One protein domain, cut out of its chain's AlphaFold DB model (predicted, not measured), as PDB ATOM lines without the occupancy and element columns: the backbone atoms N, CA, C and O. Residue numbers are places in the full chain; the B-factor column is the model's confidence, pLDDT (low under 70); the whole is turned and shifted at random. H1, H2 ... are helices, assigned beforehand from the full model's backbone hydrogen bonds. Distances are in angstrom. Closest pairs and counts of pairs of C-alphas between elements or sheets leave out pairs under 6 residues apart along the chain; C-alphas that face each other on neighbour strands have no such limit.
ATOM      1  N   ALA A   7     170.288 480.246 381.660       95.31
ATOM      2  CA  ALA A   7     170.703 479.067 380.911       95.31
ATOM      3  C   ALA A   7     172.235 478.938 380.871       95.31
ATOM      4  O   ALA A   7     172.768 477.837 381.056       95.31
ATOM      5  N   ALA A   8     172.946 480.059 380.705       96.50
ATOM      6  CA  ALA A   8     174.404 480.098 380.740       96.50
ATOM      7  C   ALA A   8     174.933 479.735 382.139       96.50
ATOM      8  O   ALA A   8     175.767 478.834 382.260       96.50
ATOM      9  N   LEU A   9     174.356 480.327 383.192       97.06
ATOM     10  CA  LEU A   9     174.703 480.027 384.588       97.06
ATOM     11  C   LEU A   9     174.476 478.544 384.939       97.06
ATOM     12  O   LEU A   9     175.330 477.905 385.559       97.06
ATOM     13  N   ARG A  10     173.370 477.936 384.481       97.19
ATOM     14  CA  ARG A  10     173.133 476.482 384.620       97.19
ATOM     15  C   ARG A  10     174.232 475.652 383.956       97.19
ATOM     16  O   ARG A  10     174.651 474.629 384.510       97.19
ATOM     17  N   GLY A  11     174.699 476.076 382.782       97.12
ATOM     18  CA  GLY A  11     175.836 475.466 382.093       97.12
ATOM     19  C   GLY A  11     177.120 475.530 382.922       97.12
ATOM     20  O   GLY A  11     177.811 474.518 383.069       97.12
ATOM     21  N   ASP A  12     177.406 476.681 383.525       97.19
ATOM     22  CA  ASP A  12     178.596 476.891 384.352       97.19
ATOM     23  C   ASP A  12     178.577 476.074 385.640       97.19
ATOM     24  O   ASP A  12     179.557 475.388 385.942       97.19
ATOM     25  N   VAL A  13     177.439 476.020 386.334       97.50
ATOM     26  CA  VAL A  13     177.265 475.160 387.516       97.50
ATOM     27  C   VAL A  13     177.547 473.692 387.177       97.50
ATOM     28  O   VAL A  13     178.236 473.005 387.937       97.50
ATOM     29  N   ARG A  14     177.068 473.194 386.027       97.62
ATOM     30  CA  ARG A  14     177.356 471.820 385.571       97.62
ATOM     31  C   ARG A  14     178.848 471.618 385.311       97.62
ATOM     32  O   ARG A  14     179.415 470.640 385.796       97.62
ATOM     33  N   ARG A  15     179.499 472.545 384.598       97.94
ATOM     34  CA  ARG A  15     180.944 472.486 384.310       97.94
ATOM     35  C   ARG A  15     181.785 472.478 385.591       97.94
ATOM     36  O   ARG A  15     182.683 471.644 385.728       97.94
ATOM     37  N   LEU A  16     181.473 473.357 386.543       97.19
ATOM     38  CA  LEU A  16     182.170 473.463 387.828       97.19
ATOM     39  C   LEU A  16     181.957 472.223 388.708       97.19
ATOM     40  O   LEU A  16     182.928 471.707 389.264       97.19
ATOM     41  N   ASN A  17     180.731 471.690 388.781       96.38
ATOM     42  CA  ASN A  17     180.449 470.429 389.476       96.38
ATOM     43  C   ASN A  17     181.270 469.266 388.896       96.38
ATOM     44  O   ASN A  17     181.903 468.535 389.655       96.38
ATOM     45  N   THR A  18     181.310 469.113 387.567       96.94
ATOM     46  CA  THR A  18     182.104 468.061 386.910       96.94
ATOM     47  C   THR A  18     183.589 468.203 387.234       96.94
ATOM     48  O   THR A  18     184.256 467.222 387.559       96.94
ATOM     49  N   ARG A  19     184.120 469.432 387.212       96.69
ATOM     50  CA  ARG A  19     185.518 469.697 387.570       96.69
ATOM     51  C   ARG A  19     185.811 469.340 389.028       96.69
ATOM     52  O   ARG A  19     186.812 468.679 389.297       96.69
ATOM     53  N   LEU A  20     184.944 469.739 389.958       96.62
ATOM     54  CA  LEU A  20     185.094 469.431 391.381       96.62
ATOM     55  C   LEU A  20     185.008 467.922 391.645       96.62
ATOM     56  O   LEU A  20     185.799 467.387 392.423       96.62
ATOM     57  N   TYR A  21     184.100 467.228 390.956       95.62
ATOM     58  CA  TYR A  21     183.986 465.775 391.012       95.62
ATOM     59  C   TYR A  21     185.287 465.097 390.569       95.62
ATOM     60  O   TYR A  21     185.838 464.294 391.319       95.62
ATOM     61  N   LEU A  22     185.846 465.479 389.414       93.88
ATOM     62  CA  LEU A  22     187.113 464.923 388.923       93.88
ATOM     63  C   LEU A  22     188.284 465.169 389.889       93.88
ATOM     64  O   LEU A  22     189.105 464.276 390.101       93.88
ATOM     65  N   LEU A  23     188.357 466.355 390.505       93.69
ATOM     66  CA  LEU A  23     189.369 466.659 391.526       93.69
ATOM     67  C   LEU A  23     189.197 465.774 392.770       93.69
ATOM     68  O   LEU A  23     190.182 465.247 393.285       93.69
ATOM     69  N   THR A  24     187.956 465.564 393.210       92.50
ATOM     70  CA  THR A  24     187.630 464.730 394.376       92.50
ATOM     71  C   THR A  24     187.958 463.258 394.121       92.50
ATOM     72  O   THR A  24     188.602 462.623 394.953       92.50
ATOM     73  N   VAL A  25     187.593 462.724 392.949       91.12
ATOM     74  CA  VAL A  25     187.931 461.351 392.533       91.12
ATOM     75  C   VAL A  25     189.444 461.154 392.522       91.12
ATOM     76  O   VAL A  25     189.948 460.175 393.066       91.12
ATOM     77  N   ARG A  26     190.188 462.116 391.967       92.00
ATOM     78  CA  ARG A  26     191.652 462.075 391.936       92.00
ATOM     79  C   ARG A  26     192.275 462.076 393.334       92.00
ATOM     80  O   ARG A  26     193.212 461.318 393.572       92.00
ATOM     81  N   GLN A  27     191.769 462.904 394.248       93.00
ATOM     82  CA  GLN A  27     192.220 462.911 395.644       93.00
ATOM     83  C   GLN A  27     191.904 461.586 396.346       93.00
ATOM     84  O   GLN A  27     192.751 461.057 397.061       93.00
ATOM     85  N   GLY A  28     190.713 461.026 396.114       90.88
ATOM     86  CA  GLY A  28     190.322 459.718 396.638       90.88
ATOM     87  C   GLY A  28     191.236 458.594 396.146       90.88
ATOM     88  O   GLY A  28     191.714 457.805 396.954       90.88
ATOM     89  N   ALA A  29     191.551 458.572 394.847       89.56
ATOM     90  CA  ALA A  29     192.455 457.587 394.256       89.56
ATOM     91  C   ALA A  29     193.865 457.653 394.867       89.56
ATOM     92  O   ALA A  29     194.442 456.619 395.190       89.56
ATOM     93  N   ARG A  30     194.406 458.860 395.085       90.38
ATOM     94  CA  ARG A  30     195.714 459.027 395.741       90.38
ATOM     95  C   ARG A  30     195.690 458.569 397.195       90.38
ATOM     96  O   ARG A  30     196.522 457.753 397.561       90.38
ATOM     97  N   ARG A  31     194.673 458.966 397.970       91.12
ATOM     98  CA  ARG A  31     194.488 458.481 399.351       91.12
ATOM     99  C   ARG A  31     194.401 456.960 399.424       91.12
ATOM    100  O   ARG A  31     194.931 456.375 400.357       91.12
ATOM    101  N   PHE A  32     193.739 456.326 398.457       90.12
ATOM    102  CA  PHE A  32     193.667 454.871 398.377       90.12
ATOM    103  C   PHE A  32     195.043 454.238 398.125       90.12
ATOM    104  O   PHE A  32     195.385 453.266 398.789       90.12
ATOM    105  N   LEU A  33     195.850 454.796 397.217       88.38
ATOM    106  CA  LEU A  33     197.218 454.317 396.979       88.38
ATOM    107  C   LEU A  33     198.130 454.538 398.197       88.38
ATOM    108  O   LEU A  33     198.951 453.677 398.510       88.38
ATOM    109  N   ASP A  34     197.932 455.632 398.932       88.88
ATOM    110  CA  ASP A  34     198.697 455.940 400.145       88.88
ATOM    111  C   ASP A  34     198.414 454.930 401.284       88.88
ATOM    112  O   ASP A  34     199.267 454.715 402.149       88.88
ATOM    113  N   LEU A  35     197.274 454.217 401.263       92.94
ATOM    114  CA  LEU A  35     196.975 453.147 402.234       92.94
ATOM    115  C   LEU A  35     197.973 451.984 402.175       92.94
ATOM    116  O   LEU A  35     198.164 451.302 403.182       92.94
ATOM    117  N   PHE A  36     198.628 451.768 401.032       89.62
ATOM    118  CA  PHE A  36     199.626 450.708 400.876       89.62
ATOM    119  C   PHE A  36     200.975 451.047 401.529       89.62
ATOM    120  O   PHE A  36     201.844 450.183 401.595       89.62
ATOM    121  N   ARG A  37     201.147 452.276 402.046       91.62
ATOM    122  CA  ARG A  37     202.341 452.733 402.786       91.62
ATOM    123  C   ARG A  37     203.666 452.593 402.024       91.62
ATOM    124  O   ARG A  37     204.720 452.520 402.650       91.62
ATOM    125  N   PHE A  38     203.636 452.581 400.692       88.38
ATOM    126  CA  PHE A  38     204.860 452.552 399.884       88.38
ATOM    127  C   PHE A  38     205.632 453.882 399.925       88.38
ATOM    128  O   PHE A  38     206.826 453.876 399.650       88.38
ATOM    129  N   GLY A  39     204.971 454.986 400.299       88.62
ATOM    130  CA  GLY A  39     205.526 456.341 400.409       88.62
ATOM    131  C   GLY A  39     204.651 457.380 399.694       88.62
ATOM    132  O   GLY A  39     203.693 457.016 399.014       88.62
ATOM    133  N   ASP A  40     204.987 458.665 399.838       87.00
ATOM    134  CA  ASP A  40     204.177 459.785 399.312       87.00
ATOM    135  C   ASP A  40     204.568 460.210 397.881       87.00
ATOM    136  O   ASP A  40     203.919 461.060 397.257       87.00
ATOM    137  N   GLY A  41     205.657 459.650 397.352       90.62
ATOM    138  CA  GLY A  41     206.180 459.997 396.040       90.62
ATOM    139  C   GLY A  41     205.427 459.334 394.882       90.62
ATOM    140  O   GLY A  41     204.627 458.405 395.021       90.62
ATOM    141  N   ALA A  42     205.660 459.860 393.677       90.31
ATOM    142  CA  ALA A  42     205.024 459.354 392.465       90.31
ATOM    143  C   ALA A  42     205.492 457.930 392.112       90.31
ATOM    144  O   ALA A  42     204.700 457.121 391.630       90.31
ATOM    145  N   ALA A  43     206.761 457.602 392.363       92.25
ATOM    146  CA  ALA A  43     207.300 456.278 392.065       92.25
ATOM    147  C   ALA A  43     206.664 455.206 392.966       92.25
ATOM    148  O   ALA A  43     206.261 454.146 392.495       92.25
ATOM    149  N   GLU A  44     206.493 455.529 394.242       93.25
ATOM    150  CA  GLU A  44     205.905 454.694 395.280       93.25
ATOM    151  C   GLU A  44     204.427 454.417 394.990       93.25
ATOM    152  O   GLU A  44     203.976 453.272 395.049       93.25
ATOM    153  N   ARG A  45     203.680 455.444 394.568       90.44
ATOM    154  CA  ARG A  45     202.278 455.304 394.149       90.44
ATOM    155  C   ARG A  45     202.122 454.474 392.868       90.44
ATOM    156  O   ARG A  45     201.163 453.709 392.758       90.44
ATOM    157  N   LEU A  46     203.051 454.578 391.911       91.88
ATOM    158  CA  LEU A  46     203.070 453.704 390.727       91.88
ATOM    159  C   LEU A  46     203.392 452.257 391.092       91.88
ATOM    160  O   LEU A  46     202.750 451.350 390.569       91.88
ATOM    161  N   ALA A  47     204.341 452.037 392.004       92.75
ATOM    162  CA  ALA A  47     204.652 450.704 392.506       92.75
ATOM    163  C   ALA A  47     203.432 450.083 393.206       92.75
ATOM    164  O   ALA A  47     203.077 448.943 392.913       92.75
ATOM    165  N   ALA A  48     202.726 450.854 394.043       90.44
ATOM    166  CA  ALA A  48     201.478 450.430 394.674       90.44
ATOM    167  C   ALA A  48     200.426 450.003 393.636       90.44
ATOM    168  O   ALA A  48     199.877 448.904 393.708       90.44
ATOM    169  N   ALA A  49     200.188 450.847 392.629       89.31
ATOM    170  CA  ALA A  49     199.259 450.549 391.544       89.31
ATOM    171  C   ALA A  49     199.665 449.301 390.743       89.31
ATOM    172  O   ALA A  49     198.807 448.501 390.366       89.31
ATOM    173  N   ALA A  50     200.967 449.105 390.517       91.44
ATOM    174  CA  ALA A  50     201.488 447.931 389.835       91.44
ATOM    175  C   ALA A  50     201.238 446.644 390.625       91.44
ATOM    176  O   ALA A  50     200.807 445.653 390.039       91.44
ATOM    177  N   VAL A  51     201.447 446.672 391.945       91.38
ATOM    178  CA  VAL A  51     201.149 445.544 392.837       91.38
ATOM    179  C   VAL A  51     199.658 445.215 392.803       91.38
ATOM    180  O   VAL A  51     199.299 444.058 392.594       91.38
ATOM    181  N   VAL A  52     198.784 446.219 392.934       87.44
ATOM    182  CA  VAL A  52     197.327 446.022 392.857       87.44
ATOM    183  C   VAL A  52     196.933 445.408 391.513       87.44
ATOM    184  O   VAL A  52     196.254 444.384 391.481       87.44
ATOM    185  N   GLY A  53     197.405 445.982 390.403       88.50
ATOM    186  CA  GLY A  53     197.135 445.462 389.064       88.50
ATOM    187  C   GLY A  53     197.606 444.016 388.886       88.50
ATOM    188  O   GLY A  53     196.867 443.197 388.342       88.50
ATOM    189  N   ALA A  54     198.798 443.680 389.386       90.94
ATOM    190  CA  ALA A  54     199.338 442.324 389.327       90.94
ATOM    191  C   ALA A  54     198.489 441.327 390.133       90.94
ATOM    192  O   ALA A  54     198.216 440.230 389.651       90.94
ATOM    193  N   VAL A  55     198.013 441.706 391.323       88.94
ATOM    194  CA  VAL A  55     197.108 440.863 392.120       88.94
ATOM    195  C   VAL A  55     195.812 440.586 391.355       88.94
ATOM    196  O   VAL A  55     195.418 439.428 391.227       88.94
ATOM    197  N   PHE A  56     195.178 441.613 390.780       86.31
ATOM    198  CA  PHE A  56     193.967 441.438 389.969       86.31
ATOM    199  C   PHE A  56     194.199 440.545 388.746       86.31
ATOM    200  O   PHE A  56     193.389 439.664 388.461       86.31
ATOM    201  N   PHE A  57     195.320 440.736 388.049       90.19
ATOM    202  CA  PHE A  57     195.723 439.899 386.922       90.19
ATOM    203  C   PHE A  57     195.806 438.418 387.311       90.19
ATOM    204  O   PHE A  57     195.214 437.563 386.648       90.19
ATOM    205  N   LEU A  58     196.487 438.113 388.419       90.81
ATOM    206  CA  LEU A  58     196.628 436.746 388.920       90.81
ATOM    207  C   LEU A  58     195.280 436.144 389.338       90.81
ATOM    208  O   LEU A  58     195.033 434.971 389.063       90.81
ATOM    209  N   VAL A  59     194.386 436.939 389.936       87.00
ATOM    210  CA  VAL A  59     193.020 436.499 390.272       87.00
ATOM    211  C   VAL A  59     192.238 436.125 389.010       87.00
ATOM    212  O   VAL A  59     191.630 435.057 388.975       87.00
ATOM    213  N   ILE A  60     192.285 436.941 387.951       85.75
ATOM    214  CA  ILE A  60     191.591 436.659 386.679       85.75
ATOM    215  C   ILE A  60     192.109 435.365 386.040       85.75
ATOM    216  O   ILE A  60     191.317 434.542 385.567       85.75
ATOM    217  N   ILE A  61     193.427 435.150 386.055       89.81
ATOM    218  CA  ILE A  61     194.024 433.896 385.580       89.81
ATOM    219  C   ILE A  61     193.549 432.721 386.435       89.81
ATOM    220  O   ILE A  61     193.106 431.718 385.879       89.81
ATOM    221  N   GLY A  62     193.579 432.852 387.762       84.75
ATOM    222  CA  GLY A  62     193.120 431.813 388.684       84.75
ATOM    223  C   GLY A  62     191.660 431.416 388.446       84.75
ATOM    224  O   GLY A  62     191.355 430.229 388.361       84.75
ATOM    225  N   VAL A  63     190.772 432.394 388.243       83.62
ATOM    226  CA  VAL A  63     189.358 432.158 387.893       83.62
ATOM    227  C   VAL A  63     189.231 431.462 386.538       83.62
ATOM    228  O   VAL A  63     188.449 430.522 386.394       83.62
ATOM    229  N   SER A  64     190.027 431.869 385.549       83.00
ATOM    230  CA  SER A  64     190.019 431.237 384.224       83.00
ATOM    231  C   SER A  64     190.442 429.767 384.307       83.00
ATOM    232  O   SER A  64     189.796 428.904 383.719       83.00
ATOM    233  N   MET A  65     191.471 429.463 385.106       90.31
ATOM    234  CA  MET A  65     191.908 428.088 385.357       90.31
ATOM    235  C   MET A  65     190.845 427.277 386.108       90.31
ATOM    236  O   MET A  65     190.565 426.142 385.729       90.31
ATOM    237  N   ALA A  66     190.215 427.859 387.132       86.00
ATOM    238  CA  ALA A  66     189.193 427.186 387.935       86.00
ATOM    239  C   ALA A  66     187.915 426.860 387.142       86.00
ATOM    240  O   ALA A  66     187.246 425.870 387.421       86.00
ATOM    241  N   THR A  67     187.583 427.679 386.145       90.38
ATOM    242  CA  THR A  67     186.404 427.498 385.281       90.38
ATOM    243  C   THR A  67     186.675 426.624 384.054       90.38
ATOM    244  O   THR A  67     185.757 426.356 383.284       90.38
ATOM    245  N   GLY A  68     187.919 426.170 383.854       90.88
ATOM    246  CA  GLY A  68     188.316 425.404 382.670       90.88
ATOM    247  C   GLY A  68     188.322 426.226 381.377       90.88
ATOM    248  O   GLY A  68     188.337 425.654 380.286       90.88
ATOM    249  N   ALA A  69     188.304 427.559 381.473       88.56
ATOM    250  CA  ALA A  69     188.408 428.429 380.312       88.56
ATOM    251  C   ALA A  69     189.807 428.304 379.672       88.56
ATOM    252  O   ALA A  69     190.802 428.124 380.385       88.56
ATOM    253  N   PRO A  70     189.932 428.440 378.337       92.44
ATOM    254  CA  PRO A  70     191.235 428.464 377.686       92.44
ATOM    255  C   PRO A  70     192.133 429.541 378.308       92.44
ATOM    256  O   PRO A  70     191.740 430.702 378.407       92.44
ATOM    257  N   ILE A  71     193.363 429.176 378.681       93.06
ATOM    258  CA  ILE A  71     194.308 430.072 379.378       93.06
ATOM    259  C   ILE A  71     194.535 431.382 378.606       93.06
ATOM    260  O   ILE A  71     194.659 432.446 379.211       93.06
ATOM    261  N   GLY A  72     194.516 431.330 377.269       89.25
ATOM    262  CA  GLY A  72     194.636 432.515 376.415       89.25
ATOM    263  C   GLY A  72     193.558 433.576 376.673       89.25
ATOM    264  O   GLY A  72     193.845 434.765 376.574       89.25
ATOM    265  N   TYR A  73     192.350 433.170 377.073       83.56
ATOM    266  CA  TYR A  73     191.264 434.088 377.422       83.56
ATOM    267  C   TYR A  73     191.556 434.835 378.729       83.56
ATOM    268  O   TYR A  73     191.461 436.062 378.779       83.56
ATOM    269  N   GLY A  74     192.004 434.107 379.758       83.94
ATOM    270  CA  GLY A  74     192.416 434.688 381.036       83.94
ATOM    271  C   GLY A  74     193.610 435.631 380.897       83.94
ATOM    272  O   GLY A  74     193.598 436.723 381.461       83.94
ATOM    273  N   LEU A  75     194.607 435.258 380.086       94.00
ATOM    274  CA  LEU A  75     195.744 436.123 379.758       94.00
ATOM    275  C   LEU A  75     195.313 437.384 379.002       94.00
ATOM    276  O   LEU A  75     195.797 438.469 379.313       94.00
ATOM    277  N   GLY A  76     194.397 437.254 378.038       88.44
ATOM    278  CA  GLY A  76     193.888 438.380 377.259       88.44
ATOM    279  C   GLY A  76     193.141 439.394 378.124       88.44
ATOM    280  O   GLY A  76     193.496 440.573 378.144       88.44
ATOM    281  N   ILE A  77     192.141 438.937 378.885       84.31
ATOM    282  CA  ILE A  77     191.349 439.816 379.759       84.31
ATOM    283  C   ILE A  77     192.193 440.357 380.902       84.31
ATOM    284  O   ILE A  77     192.153 441.556 381.167       84.31
ATOM    285  N   GLY A  78     192.977 439.498 381.554       83.69
ATOM    286  CA  GLY A  78     193.881 439.917 382.613       83.69
ATOM    287  C   GLY A  78     194.843 440.989 382.108       83.69
ATOM    288  O   GLY A  78     194.983 442.033 382.742       83.69
ATOM    289  N   GLY A  79     195.486 440.761 380.962       88.94
ATOM    290  CA  GLY A  79     196.450 441.696 380.383       88.94
ATOM    291  C   GLY A  79     195.808 443.037 380.034       88.94
ATOM    292  O   GLY A  79     196.350 444.086 380.380       88.94
ATOM    293  N   ALA A  80     194.620 443.019 379.424       83.94
ATOM    294  CA  ALA A  80     193.858 444.232 379.145       83.94
ATOM    295  C   ALA A  80     193.491 444.991 380.434       83.94
ATOM    296  O   ALA A  80     193.707 446.200 380.516       83.94
ATOM    297  N   ALA A  81     193.001 444.289 381.460       81.69
ATOM    298  CA  ALA A  81     192.668 444.884 382.753       81.69
ATOM    299  C   ALA A  81     193.899 445.503 383.434       81.69
ATOM    300  O   ALA A  81     193.825 446.624 383.936       81.69
ATOM    301  N   LEU A  82     195.044 444.818 383.390       87.12
ATOM    302  CA  LEU A  82     196.311 445.312 383.926       87.12
ATOM    303  C   LEU A  82     196.762 446.593 383.214       87.12
ATOM    304  O   LEU A  82     197.128 447.558 383.882       87.12
ATOM    305  N   LEU A  83     196.699 446.628 381.880       87.31
ATOM    306  CA  LEU A  83     197.057 447.809 381.087       87.31
ATOM    307  C   LEU A  83     196.142 449.000 381.384       87.31
ATOM    308  O   LEU A  83     196.625 450.120 381.536       87.31
ATOM    309  N   VAL A  84     194.833 448.768 381.516       86.06
ATOM    310  CA  VAL A  84     193.870 449.816 381.890       86.06
ATOM    311  C   VAL A  84     194.138 450.321 383.309       86.06
ATOM    312  O   VAL A  84     194.170 451.535 383.532       86.06
ATOM    313  N   ALA A  85     194.390 449.423 384.266       82.94
ATOM    314  CA  ALA A  85     194.727 449.784 385.642       82.94
ATOM    315  C   ALA A  85     196.024 450.607 385.713       82.94
ATOM    316  O   ALA A  85     196.071 451.635 386.390       82.94
ATOM    317  N   TRP A  86     197.054 450.214 384.962       88.94
ATOM    318  CA  TRP A  86     198.310 450.958 384.860       88.94
ATOM    319  C   TRP A  86     198.125 452.324 384.205       88.94
ATOM    320  O   TRP A  86     198.572 453.330 384.752       88.94
ATOM    321  N   GLY A  87     197.443 452.379 383.059       88.06
ATOM    322  CA  GLY A  87     197.217 453.622 382.324       88.06
ATOM    323  C   GLY A  87     196.435 454.643 383.149       88.06
ATOM    324  O   GLY A  87     196.833 455.803 383.252       88.06
ATOM    325  N   THR A  88     195.361 454.208 383.809       86.12
ATOM    326  CA  THR A  88     194.569 455.077 384.692       86.12
ATOM    327  C   THR A  88     195.370 455.525 385.916       86.12
ATOM    328  O   THR A  88     195.390 456.717 386.228       86.12
ATOM    329  N   SER A  89     196.104 454.615 386.561       87.00
ATOM    330  CA  SER A  89     196.955 454.947 387.710       87.00
ATOM    331  C   SER A  89     198.052 455.942 387.341       87.00
ATOM    332  O   SER A  89     198.254 456.915 388.064       87.00
ATOM    333  N   ALA A  90     198.694 455.787 386.182       89.88
ATOM    334  CA  ALA A  90     199.690 456.731 385.689       89.88
ATOM    335  C   ALA A  90     199.107 458.146 385.539       89.88
ATOM    336  O   ALA A  90     199.699 459.112 386.023       89.88
ATOM    337  N   VAL A  91     197.906 458.279 384.967       89.81
ATOM    338  CA  VAL A  91     197.218 459.577 384.840       89.81
ATOM    339  C   VAL A  91     196.948 460.216 386.211       89.81
ATOM    340  O   VAL A  91     197.116 461.433 386.386       89.81
ATOM    341  N   PHE A  92     196.561 459.420 387.213       87.25
ATOM    342  CA  PHE A  92     196.321 459.912 388.573       87.25
ATOM    343  C   PHE A  92     197.607 460.272 389.318       87.25
ATOM    344  O   PHE A  92     197.634 461.281 390.037       87.25
ATOM    345  N   VAL A  93     198.679 459.512 389.111       89.38
ATOM    346  CA  VAL A  93     199.957 459.725 389.786       89.38
ATOM    347  C   VAL A  93     200.697 460.929 389.202       89.38
ATOM    348  O   VAL A  93     200.954 461.875 389.944       89.38
ATOM    349  N   PHE A  94     200.910 460.990 387.885       92.12
ATOM    350  CA  PHE A  94     201.776 461.986 387.227       92.12
ATOM    351  C   PHE A  94     201.235 463.422 387.124       92.12
ATOM    352  O   PHE A  94     201.856 464.273 386.494       92.12
ATOM    353  N   GLY A  95     200.079 463.741 387.703       89.50
ATOM    354  CA  GLY A  95     199.593 465.127 387.679       89.50
ATOM    355  C   GLY A  95     200.047 465.969 388.871       89.50
ATOM    356  O   GLY A  95     200.882 465.533 389.660       89.50
ATOM    357  N   PRO A  96     199.470 467.176 389.025       92.56
ATOM    358  CA  PRO A  96     199.937 468.187 389.974       92.56
ATOM    359  C   PRO A  96     200.055 467.661 391.407       92.56
ATOM    360  O   PRO A  96     199.326 466.745 391.790       92.56
ATOM    361  N   ALA A  97     200.931 468.269 392.205       91.62
ATOM    362  CA  ALA A  97     201.079 467.951 393.622       91.62
ATOM    363  C   ALA A  97     199.750 468.106 394.396       91.62
ATOM    364  O   ALA A  97     198.870 468.878 394.002       91.62
ATOM    365  N   ASP A  98     199.592 467.353 395.489       90.88
ATOM    366  CA  ASP A  98     198.327 467.260 396.237       90.88
ATOM    367  C   ASP A  98     197.860 468.606 396.804       90.88
ATOM    368  O   ASP A  98     196.669 468.916 396.751       90.88
ATOM    369  N   ASN A  99     198.793 469.456 397.242       93.75
ATOM    370  CA  ASN A  99     198.507 470.822 397.686       93.75
ATOM    371  C   ASN A  99     197.920 471.695 396.563       93.75
ATOM    372  O   ASN A  99     196.966 472.436 396.790       93.75
ATOM    373  N   VAL A 100     198.431 471.573 395.333       95.25
ATOM    374  CA  VAL A 100     197.916 472.303 394.163       95.25
ATOM    375  C   VAL A 100     196.510 471.820 393.806       95.25
ATOM    376  O   VAL A 100     195.655 472.625 393.439       95.25
ATOM    377  N   ILE A 101     196.245 470.514 393.913       94.00
ATOM    378  CA  ILE A 101     194.907 469.954 393.675       94.00
ATOM    379  C   ILE A 101     193.925 470.433 394.745       94.00
ATOM    380  O   ILE A 101     192.821 470.840 394.392       94.00
ATOM    381  N   ALA A 102     194.323 470.416 396.020       94.88
ATOM    382  CA  ALA A 102     193.506 470.911 397.125       94.88
ATOM    383  C   ALA A 102     193.161 472.396 396.947       94.88
ATOM    384  O   ALA A 102     191.983 472.740 396.911       94.88
ATOM    385  N   ALA A 103     194.159 473.243 396.674       96.94
ATOM    386  CA  ALA A 103     193.944 474.665 396.414       96.94
ATOM    387  C   ALA A 103     192.996 474.908 395.221       96.94
ATOM    388  O   ALA A 103     192.090 475.736 395.297       96.94
ATOM    389  N   ARG A 104     193.147 474.145 394.127       97.12
ATOM    390  CA  ARG A 104     192.233 474.217 392.969       97.12
ATOM    391  C   ARG A 104     190.818 473.754 393.308       97.12
ATOM    392  O   ARG A 104     189.866 474.303 392.756       97.12
ATOM    393  N   ALA A 105     190.668 472.740 394.157       96.38
ATOM    394  CA  ALA A 105     189.364 472.246 394.586       96.38
ATOM    395  C   ALA A 105     188.639 473.287 395.447       96.38
ATOM    396  O   ALA A 105     187.467 473.559 395.191       96.38
ATOM    397  N   ASP A 106     189.344 473.926 396.382       97.19
ATOM    398  CA  ASP A 106     188.785 474.987 397.224       97.19
ATOM    399  C   ASP A 106     188.409 476.223 396.400       97.19
ATOM    400  O   ASP A 106     187.291 476.723 396.526       97.19
ATOM    401  N   GLN A 107     189.270 476.642 395.464       97.62
ATOM    402  CA  GLN A 107     188.949 477.719 394.525       97.62
ATOM    403  C   GLN A 107     187.708 477.382 393.682       97.62
ATOM    404  O   GLN A 107     186.793 478.192 393.575       97.62
ATOM    405  N   THR A 108     187.640 476.169 393.120       97.31
ATOM    406  CA  THR A 108     186.490 475.727 392.307       97.31
ATOM    407  C   THR A 108     185.208 475.674 393.141       97.31
ATOM    408  O   THR A 108     184.142 476.024 392.640       97.31
ATOM    409  N   ARG A 109     185.293 475.257 394.411       97.81
ATOM    410  CA  ARG A 109     184.154 475.230 395.336       97.81
ATOM    411  C   ARG A 109     183.660 476.642 395.651       97.81
ATOM    412  O   ARG A 109     182.451 476.845 395.647       97.81
ATOM    413  N   ALA A 110     184.564 477.594 395.886       98.00
ATOM    414  CA  ALA A 110     184.203 478.990 396.116       98.00
ATOM    415  C   ALA A 110     183.475 479.585 394.900       98.00
ATOM    416  O   ALA A 110     182.362 480.081 395.047       98.00
ATOM    417  N   THR A 111     184.032 479.425 393.692       97.44
ATOM    418  CA  THR A 111     183.381 479.872 392.448       97.44
ATOM    419  C   THR A 111     182.025 479.198 392.236       97.44
ATOM    420  O   THR A 111     181.065 479.847 391.855       97.44
ATOM    421  N   LEU A 112     181.906 477.898 392.520       98.00
ATOM    422  CA  LEU A 112     180.639 477.179 392.387       98.00
ATOM    423  C   LEU A 112     179.550 477.714 393.327       98.00
ATOM    424  O   LEU A 112     178.381 477.717 392.947       98.00
ATOM    425  N   LEU A 113     179.902 478.102 394.556       98.06
ATOM    426  CA  LEU A 113     178.946 478.684 395.499       98.06
ATOM    427  C   LEU A 113     178.459 480.049 395.013       98.06
ATOM    428  O   LEU A 113     177.255 480.283 395.026       98.06
ATOM    429  N   ASP A 114     179.379 480.876 394.528       97.75
ATOM    430  CA  ASP A 114     179.095 482.190 393.953       97.75
ATOM    431  C   ASP A 114     178.148 482.083 392.743       97.75
ATOM    432  O   ASP A 114     177.025 482.577 392.779       97.75
TER     433      ASP A 114
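What this domain is: This is residues 7 to 114 of the 244 residues of an uncharacterized protein of Urbifossiella limnaea (UniProt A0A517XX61). Two pairs of side-by-side helices, H1 with H4 and the hairpin H2 and H3, meet in a flat V. The printed part has 108 residues with four named helices, H1 to H4, all helix. It is loose, radius of gyration of the C-alphas 18.6 A, spanning 58 by 37 by 17 A.

Where its parts are: H1 is residues 7 to 34, 41.1 A long, beginning at C-alpha 7 (170.703, 479.067, 380.911). H2 is residues 42 to 66, H3 residues 71 to 93, H4 residues 98 to 114, ending at C-alpha 114 (179.095, 482.190, 393.953).

How they stand to each other: H1 touches H4 at a shallow tilt of 26 degrees, opposite ways, closest at C-alphas 20 and 105, 6.0 A. With residues 30 to 34 alone it touches H2, about perpendicular at 82 degrees, closest at C-alphas 33 and 45, 5.9 A. H2 and H3 touch, closest at C-alphas 57 and 78, 4.7 A. Every helix O i to N i+4 pair is within hydrogen-bond range.

The domain as a whole: The printed part has no cut, no long link and no pLDDT under 70.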